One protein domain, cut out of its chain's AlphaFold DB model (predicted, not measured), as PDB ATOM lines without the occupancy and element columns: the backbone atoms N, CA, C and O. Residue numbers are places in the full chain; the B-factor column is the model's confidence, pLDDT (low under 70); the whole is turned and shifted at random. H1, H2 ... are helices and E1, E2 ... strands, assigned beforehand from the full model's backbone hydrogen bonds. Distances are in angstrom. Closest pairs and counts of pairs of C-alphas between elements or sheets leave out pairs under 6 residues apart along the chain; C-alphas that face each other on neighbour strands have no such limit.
ATOM      1  N   LEU A   7      31.719 -47.759  46.703       95.50
ATOM      2  CA  LEU A   7      31.658 -48.475  47.974       95.50
ATOM      3  C   LEU A   7      32.424 -49.795  47.875       95.50
ATOM      4  O   LEU A   7      32.005 -50.728  47.196       95.50
ATOM      5  N   ILE A   8      33.541 -49.880  48.589       94.38
ATOM      6  CA  ILE A   8      34.418 -51.051  48.621       94.38
ATOM      7  C   ILE A   8      33.979 -51.961  49.768       94.38
ATOM      8  O   ILE A   8      34.060 -51.582  50.939       94.38
ATOM      9  N   ASN A   9      33.524 -53.171  49.445       94.38
ATOM     10  CA  ASN A   9      33.133 -54.165  50.443       94.38
ATOM     11  C   ASN A   9      34.362 -54.691  51.207       94.38
ATOM     12  O   ASN A   9      35.327 -55.145  50.597       94.38
ATOM     13  N   ARG A  10      34.312 -54.684  52.546       94.50
ATOM     14  CA  ARG A  10      35.385 -55.185  53.423       94.50
ATOM     15  C   ARG A  10      35.066 -56.531  54.084       94.50
ATOM     16  O   ARG A  10      35.430 -56.747  55.241       94.50
ATOM     17  N   GLY A  11      34.336 -57.407  53.393       91.38
ATOM     18  CA  GLY A  11      34.086 -58.783  53.838       91.38
ATOM     19  C   GLY A  11      33.340 -58.863  55.173       91.38
ATOM     20  O   GLY A  11      33.783 -59.543  56.091       91.38
ATOM     21  N   GLY A  12      32.245 -58.108  55.311       93.00
ATOM     22  CA  GLY A  12      31.400 -58.093  56.517       93.00
ATOM     23  C   GLY A  12      31.693 -56.955  57.500       93.00
ATOM     24  O   GLY A  12      30.871 -56.660  58.358       93.00
ATOM     25  N   LYS A  13      32.802 -56.224  57.332       94.81
ATOM     26  CA  LYS A  13      33.135 -55.028  58.135       94.81
ATOM     27  C   LYS A  13      32.513 -53.739  57.575       94.81
ATOM     28  O   LYS A  13      33.085 -52.659  57.737       94.81
ATOM     29  N   GLY A  14      31.398 -53.849  56.854       95.75
ATOM     30  CA  GLY A  14      30.786 -52.751  56.106       95.75
ATOM     31  C   GLY A  14      31.576 -52.337  54.858       95.75
ATOM     32  O   GLY A  14      32.387 -53.104  54.330       95.75
ATOM     33  N   PHE A  15      31.335 -51.108  54.402       96.88
ATOM     34  CA  PHE A  15      31.914 -50.549  53.181       96.88
ATOM     35  C   PHE A  15      32.892 -49.416  53.490       96.88
ATOM     36  O   PHE A  15      32.661 -48.610  54.390       96.88
ATOM     37  N   LEU A  16      33.972 -49.340  52.717       95.12
ATOM     38  CA  LEU A  16      34.840 -48.170  52.656       95.12
ATOM     39  C   LEU A  16      34.413 -47.304  51.471       95.12
ATOM     40  O   LEU A  16      34.270 -47.809  50.359       95.12
ATOM     41  N   ARG A  17      34.232 -46.002  51.700       95.25
ATOM     42  CA  ARG A  17      34.039 -45.040  50.613       95.25
ATOM     43  C   ARG A  17      35.356 -44.871  49.859       95.25
ATOM     44  O   ARG A  17      36.339 -44.429  50.447       95.25
ATOM     45  N   GLY A  18      35.360 -45.240  48.584       93.69
ATOM     46  CA  GLY A  18      36.466 -44.984  47.670       93.69
ATOM     47  C   GLY A  18      36.338 -43.618  47.000       93.69
ATOM     48  O   GLY A  18      35.253 -43.032  46.957       93.69
ATOM     49  N   ASN A  19      37.451 -43.128  46.461       93.50
ATOM     50  CA  ASN A  19      37.477 -41.894  45.686       93.50
ATOM     51  C   ASN A  19      37.244 -42.206  44.208       93.50
ATOM     52  O   ASN A  19      37.856 -43.120  43.657       93.50
ATOM     53  N   LEU A  20      36.383 -41.416  43.573       96.56
ATOM     54  CA  LEU A  20      36.228 -41.385  42.125       96.56
ATOM     55  C   LEU A  20      36.690 -40.025  41.602       96.56
ATOM     56  O   LEU A  20      36.537 -39.021  42.303       96.56
ATOM     57  N   PRO A  21      37.239 -39.972  40.381       96.62
ATOM     58  CA  PRO A  21      37.634 -38.713  39.772       96.62
ATOM     59  C   PRO A  21      36.409 -37.835  39.467       96.62
ATOM     60  O   PRO A  21      35.272 -38.319  39.406       96.62
ATOM     61  N   ALA A  22      36.639 -36.534  39.279       95.94
ATOM     62  CA  ALA A  22      35.576 -35.542  39.093       95.94
ATOM     63  C   ALA A  22      34.684 -35.861  37.882       95.94
ATOM     64  O   ALA A  22      33.477 -35.637  37.914       95.94
ATOM     65  N   GLU A  23      35.258 -36.462  36.845       96.19
ATOM     66  CA  GLU A  23      34.585 -36.848  35.609       96.19
ATOM     67  C   GLU A  23      33.452 -37.855  35.837       96.19
ATOM     68  O   GLU A  23      32.435 -37.803  35.143       96.19
ATOM     69  N   ALA A  24      33.564 -38.718  36.854       96.69
ATOM     70  CA  ALA A  24      32.496 -39.646  37.238       96.69
ATOM     71  C   ALA A  24      31.270 -38.936  37.851       96.69
ATOM     72  O   ALA A  24      30.233 -39.565  38.072       96.69
ATOM     73  N   GLN A  25      31.390 -37.634  38.128       95.44
ATOM     74  CA  GLN A  25      30.365 -36.794  38.747       95.44
ATOM     75  C   GLN A  25      29.680 -35.853  37.744       95.44
ATOM     76  O   GLN A  25      28.698 -35.199  38.088       95.44
ATOM     77  N   TYR A  26      30.173 -35.757  36.502       94.12
ATOM     78  CA  TYR A  26      29.684 -34.768  35.529       94.12
ATOM     79  C   TYR A  26      28.298 -35.083  34.958       94.12
ATOM     80  O   TYR A  26      27.584 -34.178  34.520       94.12
ATOM     81  N   ALA A  27      27.904 -36.355  34.939       95.31
ATOM     82  CA  ALA A  27      26.587 -36.781  34.492       95.31
ATOM     83  C   ALA A  27      26.121 -38.018  35.277       95.31
ATOM     84  O   ALA A  27      26.961 -38.781  35.756       95.31
ATOM     85  N   PRO A  28      24.798 -38.246  35.393       95.06
ATOM     86  CA  PRO A  28      24.267 -39.469  35.976       95.06
ATOM     87  C   PRO A  28      24.811 -40.703  35.261       95.06
ATOM     88  O   PRO A  28      24.886 -40.722  34.030       95.06
ATOM     89  N   ILE A  29      25.130 -41.729  36.043       96.94
ATOM     90  CA  ILE A  29      25.550 -43.039  35.552       96.94
ATOM     91  C   ILE A  29      24.351 -43.975  35.628       96.94
ATOM     92  O   ILE A  29      23.724 -44.108  36.679       96.94
ATOM     93  N   TYR A  30      24.042 -44.609  34.504       96.81
ATOM     94  CA  TYR A  30      22.965 -45.591  34.385       96.81
ATOM     95  C   TYR A  30      23.476 -46.977  33.988       96.81
ATOM     96  O   TYR A  30      22.802 -47.958  34.268       96.81
ATOM     97  N   GLY A  31      24.671 -47.068  33.397       97.25
ATOM     98  CA  GLY A  31      25.323 -48.328  33.054       97.25
ATOM     99  C   GLY A  31      26.751 -48.384  33.588       97.25
ATOM    100  O   GLY A  31      27.479 -47.388  33.555       97.25
ATOM    101  N   ILE A  32      27.150 -49.563  34.061       97.50
ATOM    102  CA  ILE A  32      28.500 -49.854  34.542       97.50
ATOM    103  C   ILE A  32      28.938 -51.227  34.045       97.50
ATOM    104  O   ILE A  32      28.215 -52.210  34.181       97.50
ATOM    105  N   VAL A  33      30.154 -51.299  33.519       97.00
ATOM    106  CA  VAL A  33      30.856 -52.555  33.255       97.00
ATOM    107  C   VAL A  33      32.152 -52.536  34.045       97.00
ATOM    108  O   VAL A  33      32.899 -51.567  33.966       97.00
ATOM    109  N   ALA A  34      32.405 -53.603  34.801       95.44
ATOM    110  CA  ALA A  34      33.656 -53.808  35.516       95.44
ATOM    111  C   ALA A  34      34.419 -54.967  34.872       95.44
ATOM    112  O   ALA A  34      33.977 -56.117  34.940       95.44
ATOM    113  N   ASP A  35      35.559 -54.677  34.258       93.88
ATOM    114  CA  ASP A  35      36.404 -55.693  33.639       93.88
ATOM    115  C   ASP A  35      37.882 -55.335  33.762       93.88
ATOM    116  O   ASP A  35      38.217 -54.186  34.000       93.88
ATOM    117  N   ASP A  36      38.761 -56.320  33.646       93.81
ATOM    118  CA  ASP A  36      40.201 -56.065  33.575       93.81
ATOM    119  C   ASP A  36      40.511 -55.671  32.129       93.81
ATOM    120  O   ASP A  36      40.480 -56.536  31.256       93.81
ATOM    121  N   LEU A  37      40.669 -54.379  31.828       92.44
ATOM    122  CA  LEU A  37      40.782 -53.887  30.449       92.44
ATOM    123  C   LEU A  37      42.230 -53.913  29.960       92.44
ATOM    124  O   LEU A  37      42.462 -54.145  28.772       92.44
ATOM    125  N   ASN A  38      43.190 -53.707  30.860       92.62
ATOM    126  CA  ASN A  38      44.621 -53.656  30.551       92.62
ATOM    127  C   ASN A  38      45.366 -54.985  30.814       92.62
ATOM    128  O   ASN A  38      46.526 -55.110  30.420       92.62
ATOM    129  N   GLY A  39      44.712 -55.983  31.415       92.69
ATOM    130  CA  GLY A  39      45.275 -57.303  31.697       92.69
ATOM    131  C   GLY A  39      46.166 -57.361  32.940       92.69
ATOM    132  O   GLY A  39      47.011 -58.255  33.024       92.69
ATOM    133  N   ASP A  40      46.039 -56.418  33.877       95.00
ATOM    134  CA  ASP A  40      46.866 -56.369  35.091       95.00
ATOM    135  C   ASP A  40      46.257 -57.114  36.298       95.00
ATOM    136  O   ASP A  40      46.873 -57.187  37.371       95.00
ATOM    137  N   GLY A  41      45.077 -57.715  36.115       95.06
ATOM    138  CA  GLY A  41      44.327 -58.433  37.140       95.06
ATOM    139  C   GLY A  41      43.493 -57.537  38.060       95.06
ATOM    140  O   GLY A  41      42.881 -58.048  39.005       95.06
ATOM    141  N   ILE A  42      43.451 -56.225  37.823       95.56
ATOM    142  CA  ILE A  42      42.646 -55.246  38.556       95.56
ATOM    143  C   ILE A  42      41.411 -54.919  37.713       95.56
ATOM    144  O   ILE A  42      41.447 -54.888  36.490       95.56
ATOM    145  N   LYS A  43      40.263 -54.726  38.368       94.81
ATOM    146  CA  LYS A  43      39.041 -54.336  37.661       94.81
ATOM    147  C   LYS A  43      39.067 -52.842  37.362       94.81
ATOM    148  O   LYS A  43      39.078 -52.025  38.279       94.81
ATOM    149  N   ASP A  44      38.989 -52.523  36.084       96.50
ATOM    150  CA  ASP A  44      38.695 -51.203  35.555       96.50
ATOM    151  C   ASP A  44      37.183 -51.040  35.385       96.50
ATOM    152  O   ASP A  44      36.425 -52.016  35.352       96.50
ATOM    153  N   LEU A  45      36.726 -49.795  35.264       97.44
ATOM    154  CA  LEU A  45      35.308 -49.479  35.111       97.44
ATOM    155  C   LEU A  45      35.056 -48.736  33.806       97.44
ATOM    156  O   LEU A  45      35.734 -47.763  33.489       97.44
ATOM    157  N   VAL A  46      34.007 -49.130  33.094       97.69
ATOM    158  CA  VAL A  46      33.398 -48.323  32.039       97.69
ATOM    159  C   VAL A  46      32.055 -47.831  32.549       97.69
ATOM    160  O   VAL A  46      31.195 -48.624  32.928       97.69
ATOM    161  N   LEU A  47      31.886 -46.514  32.575       98.19
ATOM    162  CA  LEU A  47      30.719 -45.830  33.112       98.19
ATOM    163  C   LEU A  47      30.008 -45.092  31.985       98.19
ATOM    164  O   LEU A  47      30.623 -44.303  31.264       98.19
ATOM    165  N   ALA A  48      28.702 -45.304  31.871       97.88
ATOM    166  CA  ALA A  48      27.872 -44.675  30.855       97.88
ATOM    167  C   ALA A  48      26.570 -44.134  31.441       97.88
ATOM    168  O   ALA A  48      26.059 -44.619  32.453       97.88
ATOM    169  N   GLY A  49      26.011 -43.122  30.787       96.62
ATOM    170  CA  GLY A  49      24.754 -42.530  31.210       96.62
ATOM    171  C   GLY A  49      24.376 -41.335  30.354       96.62
ATOM    172  O   GLY A  49      24.365 -41.444  29.132       96.62
ATOM    173  N   ASN A  50      24.124 -40.206  31.012       96.31
ATOM    174  CA  ASN A  50      23.514 -38.972  30.502       96.31
ATOM    175  C   ASN A  50      21.994 -38.885  30.673       96.31
ATOM    176  O   ASN A  50      21.256 -39.867  30.683       96.31
ATOM    177  N   GLN A  51      21.529 -37.645  30.801       95.00
ATOM    178  CA  GLN A  51      20.120 -37.287  30.847       95.00
ATOM    179  C   GLN A  51      19.916 -35.954  30.121       95.00
ATOM    180  O   GLN A  51      20.181 -34.878  30.667       95.00
ATOM    181  N   SER A  52      19.426 -36.028  28.887       94.31
ATOM    182  CA  SER A  52      19.066 -34.866  28.073       94.31
ATOM    183  C   SER A  52      17.705 -34.282  28.448       94.31
ATOM    184  O   SER A  52      17.470 -33.095  28.221       94.31
ATOM    185  N   TRP A  53      16.819 -35.089  29.033       90.56
ATOM    186  CA  TRP A  53      15.442 -34.718  29.359       90.56
ATOM    187  C   TRP A  53      15.269 -34.492  30.864       90.56
ATOM    188  O   TRP A  53      14.454 -35.129  31.528       90.56
ATOM    189  N   ALA A  54      16.071 -33.590  31.428       88.00
ATOM    190  CA  ALA A  54      15.880 -33.113  32.795       88.00
ATOM    191  C   ALA A  54      14.997 -31.852  32.829       88.00
ATOM    192  O   ALA A  54      14.694 -31.241  31.802       88.00
ATOM    193  N   ARG A  55      14.572 -31.444  34.033       87.94
ATOM    194  CA  ARG A  55      13.843 -30.180  34.222       87.94
ATOM    195  C   ARG A  55      14.661 -29.025  33.640       87.94
ATOM    196  O   ARG A  55      15.849 -28.937  33.926       87.94
ATOM    197  N   ILE A  56      14.010 -28.097  32.932       86.88
ATOM    198  CA  ILE A  56      14.662 -26.966  32.237       86.88
ATOM    199  C   ILE A  56      15.674 -26.234  33.135       86.88
ATOM    200  O   ILE A  56      16.795 -25.977  32.712       86.88
ATOM    201  N   LYS A  57      15.318 -25.981  34.404       91.38
ATOM    202  CA  LYS A  57      16.186 -25.309  35.390       91.38
ATOM    203  C   LYS A  57      17.525 -26.025  35.647       91.38
ATOM    204  O   LYS A  57      18.480 -25.374  36.046       91.38
ATOM    205  N   LEU A  58      17.585 -27.345  35.469       88.06
ATOM    206  CA  LEU A  58      18.782 -28.158  35.701       88.06
ATOM    207  C   LEU A  58      19.658 -28.309  34.448       88.06
ATOM    208  O   LEU A  58      20.810 -28.712  34.568       88.06
ATOM    209  N   GLY A  59      19.140 -27.974  33.264       89.12
ATOM    210  CA  GLY A  59      19.855 -28.159  32.005       89.12
ATOM    211  C   GLY A  59      20.007 -29.630  31.612       89.12
ATOM    212  O   GLY A  59      19.256 -30.492  32.060       89.12
ATOM    213  N   ARG A  60      20.961 -29.917  30.725       92.12
ATOM    214  CA  ARG A  60      21.218 -31.265  30.199       92.12
ATOM    215  C   ARG A  60      22.486 -31.838  30.816       92.12
ATOM    216  O   ARG A  60      23.535 -31.206  30.747       92.12
ATOM    217  N   PHE A  61      22.419 -33.064  31.323       93.62
ATOM    218  CA  PHE A  61      23.582 -33.780  31.843       93.62
ATOM    219  C   PHE A  61      24.144 -34.690  30.749       93.62
ATOM    220  O   PHE A  61      23.770 -35.854  30.681       93.62
ATOM    221  N   ARG A  62      24.971 -34.153  29.841       92.94
ATOM    222  CA  ARG A  62      25.492 -34.887  28.663       92.94
ATOM    223  C   ARG A  62      27.018 -34.993  28.607       92.94
ATOM    224  O   ARG A  62      27.594 -35.072  27.531       92.94
ATOM    225  N   ALA A  63      27.668 -34.923  29.762       94.25
ATOM    226  CA  ALA A  63      29.122 -34.880  29.868       94.25
ATOM    227  C   ALA A  63      29.775 -36.265  30.054       94.25
ATOM    228  O   ALA A  63      30.974 -36.335  30.309       94.25
ATOM    229  N   ASN A  64      29.023 -37.364  29.927       96.25
ATOM    230  CA  ASN A  64      29.581 -38.714  29.881       96.25
ATOM    231  C   ASN A  64      29.592 -39.208  28.426       96.25
ATOM    232  O   ASN A  64      28.542 -39.319  27.803       96.25
ATOM    233  N   HIS A  65      30.773 -39.498  27.879       96.44
ATOM    234  CA  HIS A  65      30.935 -39.985  26.503       96.44
ATOM    235  C   HIS A  65      31.384 -41.457  26.427       96.44
ATOM    236  O   HIS A  65      32.001 -41.880  25.446       96.44
ATOM    237  N   GLY A  66      31.082 -42.241  27.464       96.50
ATOM    238  CA  GLY A  66      31.762 -43.501  27.752       96.50
ATOM    239  C   GLY A  66      33.051 -43.211  28.513       96.50
ATOM    240  O   GLY A  66      34.108 -43.017  27.913       96.50
ATOM    241  N   LEU A  67      32.933 -43.126  29.838       97.75
ATOM    242  CA  LEU A  67      34.034 -42.824  30.747       97.75
ATOM    243  C   LEU A  67      34.729 -44.121  31.161       97.75
ATOM    244  O   LEU A  67      34.087 -44.998  31.732       97.75
ATOM    245  N   VAL A  68      36.032 -44.223  30.909       97.94
ATOM    246  CA  VAL A  68      36.849 -45.361  31.348       97.94
ATOM    247  C   VAL A  68      37.692 -44.939  32.546       97.94
ATOM    248  O   VAL A  68      38.395 -43.928  32.493       97.94
ATOM    249  N   LEU A  69      37.600 -45.709  33.625       98.19
ATOM    250  CA  LEU A  69      38.357 -45.531  34.851       98.19
ATOM    251  C   LEU A  69      39.316 -46.702  35.038       98.19
ATOM    252  O   LEU A  69      38.866 -47.831  35.220       98.19
ATOM    253  N   MET A  70      40.611 -46.407  35.045       97.94
ATOM    254  CA  MET A  70      41.660 -47.395  35.278       97.94
ATOM    255  C   MET A  70      41.889 -47.559  36.777       97.94
ATOM    256  O   MET A  70      42.149 -46.561  37.463       97.94
ATOM    257  N   GLY A  71      41.760 -48.791  37.265       97.12
ATOM    258  CA  GLY A  71      41.966 -49.150  38.664       97.12
ATOM    259  C   GLY A  71      43.445 -49.311  39.024       97.12
ATOM    260  O   GLY A  71      44.294 -49.543  38.168       97.12
ATOM    261  N   ASP A  72      43.769 -49.211  40.313       95.44
ATOM    262  CA  ASP A  72      45.085 -49.578  40.845       95.44
ATOM    263  C   ASP A  72      44.982 -50.572  42.019       95.44
ATOM    264  O   ASP A  72      43.910 -50.856  42.562       95.44
ATOM    265  N   LYS A  73      46.132 -51.101  42.467       94.00
ATOM    266  CA  LYS A  73      46.201 -52.070  43.582       94.00
ATOM    267  C   LYS A  73      45.736 -51.499  44.925       94.00
ATOM    268  O   LYS A  73      45.556 -52.248  45.882       94.00
ATOM    269  N   LYS A  74      45.598 -50.177  45.022       93.25
ATOM    270  CA  LYS A  74      45.136 -49.448  46.205       93.25
ATOM    271  C   LYS A  74      43.659 -49.054  46.084       93.25
ATOM    272  O   LYS A  74      43.169 -48.354  46.966       93.25
ATOM    273  N   LEU A  75      42.953 -49.545  45.058       90.69
ATOM    274  CA  LEU A  75      41.544 -49.264  44.774       90.69
ATOM    275  C   LEU A  75      41.269 -47.785  44.457       90.69
ATOM    276  O   LEU A  75      40.158 -47.299  44.680       90.69
ATOM    277  N   ASN A  76      42.271 -47.071  43.938       94.94
ATOM    278  CA  ASN A  76      42.072 -45.764  43.325       94.94
ATOM    279  C   ASN A  76      41.720 -45.930  41.851       94.94
ATOM    280  O   ASN A  76      42.089 -46.916  41.217       94.94
ATOM    281  N   TYR A  77      41.045 -44.919  41.313       97.38
ATOM    282  CA  TYR A  77      40.655 -44.865  39.915       97.38
ATOM    283  C   TYR A  77      41.135 -43.568  39.279       97.38
ATOM    284  O   TYR A  77      40.947 -42.485  39.837       97.38
ATOM    285  N   SER A  78      41.722 -43.682  38.093       97.38
ATOM    286  CA  SER A  78      42.143 -42.550  37.264       97.38
ATOM    287  C   SER A  78      41.417 -42.569  35.925       97.38
ATOM    288  O   SER A  78      41.077 -43.633  35.410       97.38
ATOM    289  N   THR A  79      41.135 -41.395  35.368       97.50
ATOM    290  CA  THR A  79      40.427 -41.291  34.093       97.50
ATOM    291  C   THR A  79      41.343 -41.595  32.919       97.50
ATOM    292  O   THR A  79      42.421 -41.020  32.777       97.50
ATOM    293  N   LEU A  80      40.885 -42.473  32.029       96.75
ATOM    294  CA  LEU A  80      41.484 -42.618  30.713       96.75
ATOM    295  C   LEU A  80      40.907 -41.542  29.787       96.75
ATOM    296  O   LEU A  80      39.698 -41.303  29.761       96.75
ATOM    297  N   THR A  81      41.766 -40.888  29.004       95.88
ATOM    298  CA  THR A  81      41.305 -39.852  28.070       95.88
ATOM    299  C   THR A  81      40.378 -40.438  27.004       95.88
ATOM    300  O   THR A  81      40.469 -41.615  26.639       95.88
ATOM    301  N   GLN A  82      39.502 -39.603  26.437       94.00
ATOM    302  CA  GLN A  82      38.586 -40.060  25.390       94.00
ATOM    303  C   GLN A  82      39.331 -40.586  24.153       94.00
ATOM    304  O   GLN A  82      38.932 -41.586  23.567       94.00
ATOM    305  N   ALA A  83      40.443 -39.940  23.792       94.69
ATOM    306  CA  ALA A  83      41.282 -40.365  22.678       94.69
ATOM    307  C   ALA A  83      41.929 -41.734  22.932       94.69
ATOM    308  O   ALA A  83      41.972 -42.557  22.024       94.69
ATOM    309  N   ALA A  84      42.392 -41.990  24.160       94.94
ATOM    310  CA  ALA A  84      43.001 -43.266  24.522       94.94
ATOM    311  C   ALA A  84      41.970 -44.398  24.660       94.94
ATOM    312  O   ALA A  84      42.253 -45.523  24.263       94.94
ATOM    313  N   SER A  85      40.769 -44.117  25.178       94.81
ATOM    314  CA  SER A  85      39.698 -45.123  25.280       94.81
ATOM    315  C   SER A  85      39.046 -45.464  23.935       94.81
ATOM    316  O   SER A  85      38.500 -46.552  23.774       94.81
ATOM    317  N   GLY A  86      39.042 -44.528  22.979       94.62
ATOM    318  CA  GLY A  86      38.373 -44.686  21.686       94.62
ATOM    319  C   GLY A  86      36.838 -44.644  21.745       94.62
ATOM    320  O   GLY A  86      36.186 -44.762  20.705       94.62
ATOM    321  N   LEU A  87      36.241 -44.460  22.929       95.75
ATOM    322  CA  LEU A  87      34.791 -44.316  23.086       95.75
ATOM    323  C   LEU A  87      34.333 -42.911  22.649       95.75
ATOM    324  O   LEU A  87      35.100 -41.954  22.704       95.75
ATOM    325  N   ASN A  88      33.089 -42.767  22.186       95.81
ATOM    326  CA  ASN A  88      32.484 -41.463  21.861       95.81
ATOM    327  C   ASN A  88      30.947 -41.544  21.918       95.81
ATOM    328  O   ASN A  88      30.242 -41.247  20.951       95.81
ATOM    329  N   VAL A  89      30.418 -41.998  23.052       95.94
ATOM    330  CA  VAL A  89      28.987 -42.266  23.239       95.94
ATOM    331  C   VAL A  89      28.271 -40.996  23.686       95.94
ATOM    332  O   VAL A  89      28.201 -40.689  24.865       95.94
ATOM    333  N   ARG A  90      27.716 -40.228  22.749       95.25
ATOM    334  CA  ARG A  90      27.045 -38.950  23.074       95.25
ATOM    335  C   ARG A  90      25.554 -39.076  23.391       95.25
ATOM    336  O   ARG A  90      24.903 -38.058  23.631       95.25
ATOM    337  N   ALA A  91      24.990 -40.276  23.306       96.44
ATOM    338  CA  ALA A  91      23.567 -40.520  23.521       96.44
ATOM    339  C   ALA A  91      23.204 -40.574  25.018       96.44
ATOM    340  O   ALA A  91      24.077 -40.547  25.884       96.44
TER     341      ALA A  91
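Overview. This is residues 7 to 91 of the 120 residues of an uncharacterized protein of Chitinophagaceae bacterium (UniProt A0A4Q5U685). A twisted slab of four antiparallel strands, E3 to E6, makes the core; a small two-stranded hairpin, E1 and E2, lies off to one side of it, and a long loop, residues 50 to 66, makes one end of the longest axis. Two short helices, H1 and H2, graze the slab. The printed part has 85 residues, in the order E1, E2, H1, E3, E4, E5, E6, H2; the class is mixed, with 36 residues in named elements, under half. It is only just loose, close to compact, with a radius of gyration of the C-alphas of 14.4 A, and spans 43 by 31 by 17 A.

Along the chain. E1, residues 7 to 9, begins at C-alpha 7 (31.658, -48.475, 47.974), and E2 holds residues 15 to 18. H1 is residues 22 to 25. E3, residues 29 to 35, is 16.8 A long, E4, residues 44 to 49, 17.0 A, and E5, residues 67 to 71, 12.9 A. E6 is residues 77 to 79; H2, residues 82 to 85, ends at C-alpha 85 (39.698, -45.123, 25.280).

Arrangement. The sheet runs E3, E4, E5, E6, a meander, each strand the antiparallel neighbour of the one before. N 33 and O 46 are 2.9 A apart between E3 and E4, N 47 and O 67 2.8 A between E4 and E5, and N 70 and O 78 2.8 A between E5 and E6, within hydrogen-bond range. Hairpin E1 and E2 has N 8 and O 16 at 2.8 A, also within range; both strands are apart from the sheet's four strands. H1 only grazes the sheet, with residues 22 to 24; its C-alpha 24 is 7.4 A from C-alpha 67, the closest pair of H1 and E5. H2 only grazes it too, with C-alphas 85 and 68 the closest of H2 and E5, 6.7 A apart. H1 and H2 are too short for an O i to N i+4 pair; their single O i to N i+3 pair is within range in H1, not in H2.

Size, cuts and confidence. The C-alphas of Asp 40 and Ile 56 are farthest apart, 43.7 A. The printed part has no cut, the link from E4 to E5 is long, and no printed residue is under pLDDT 70.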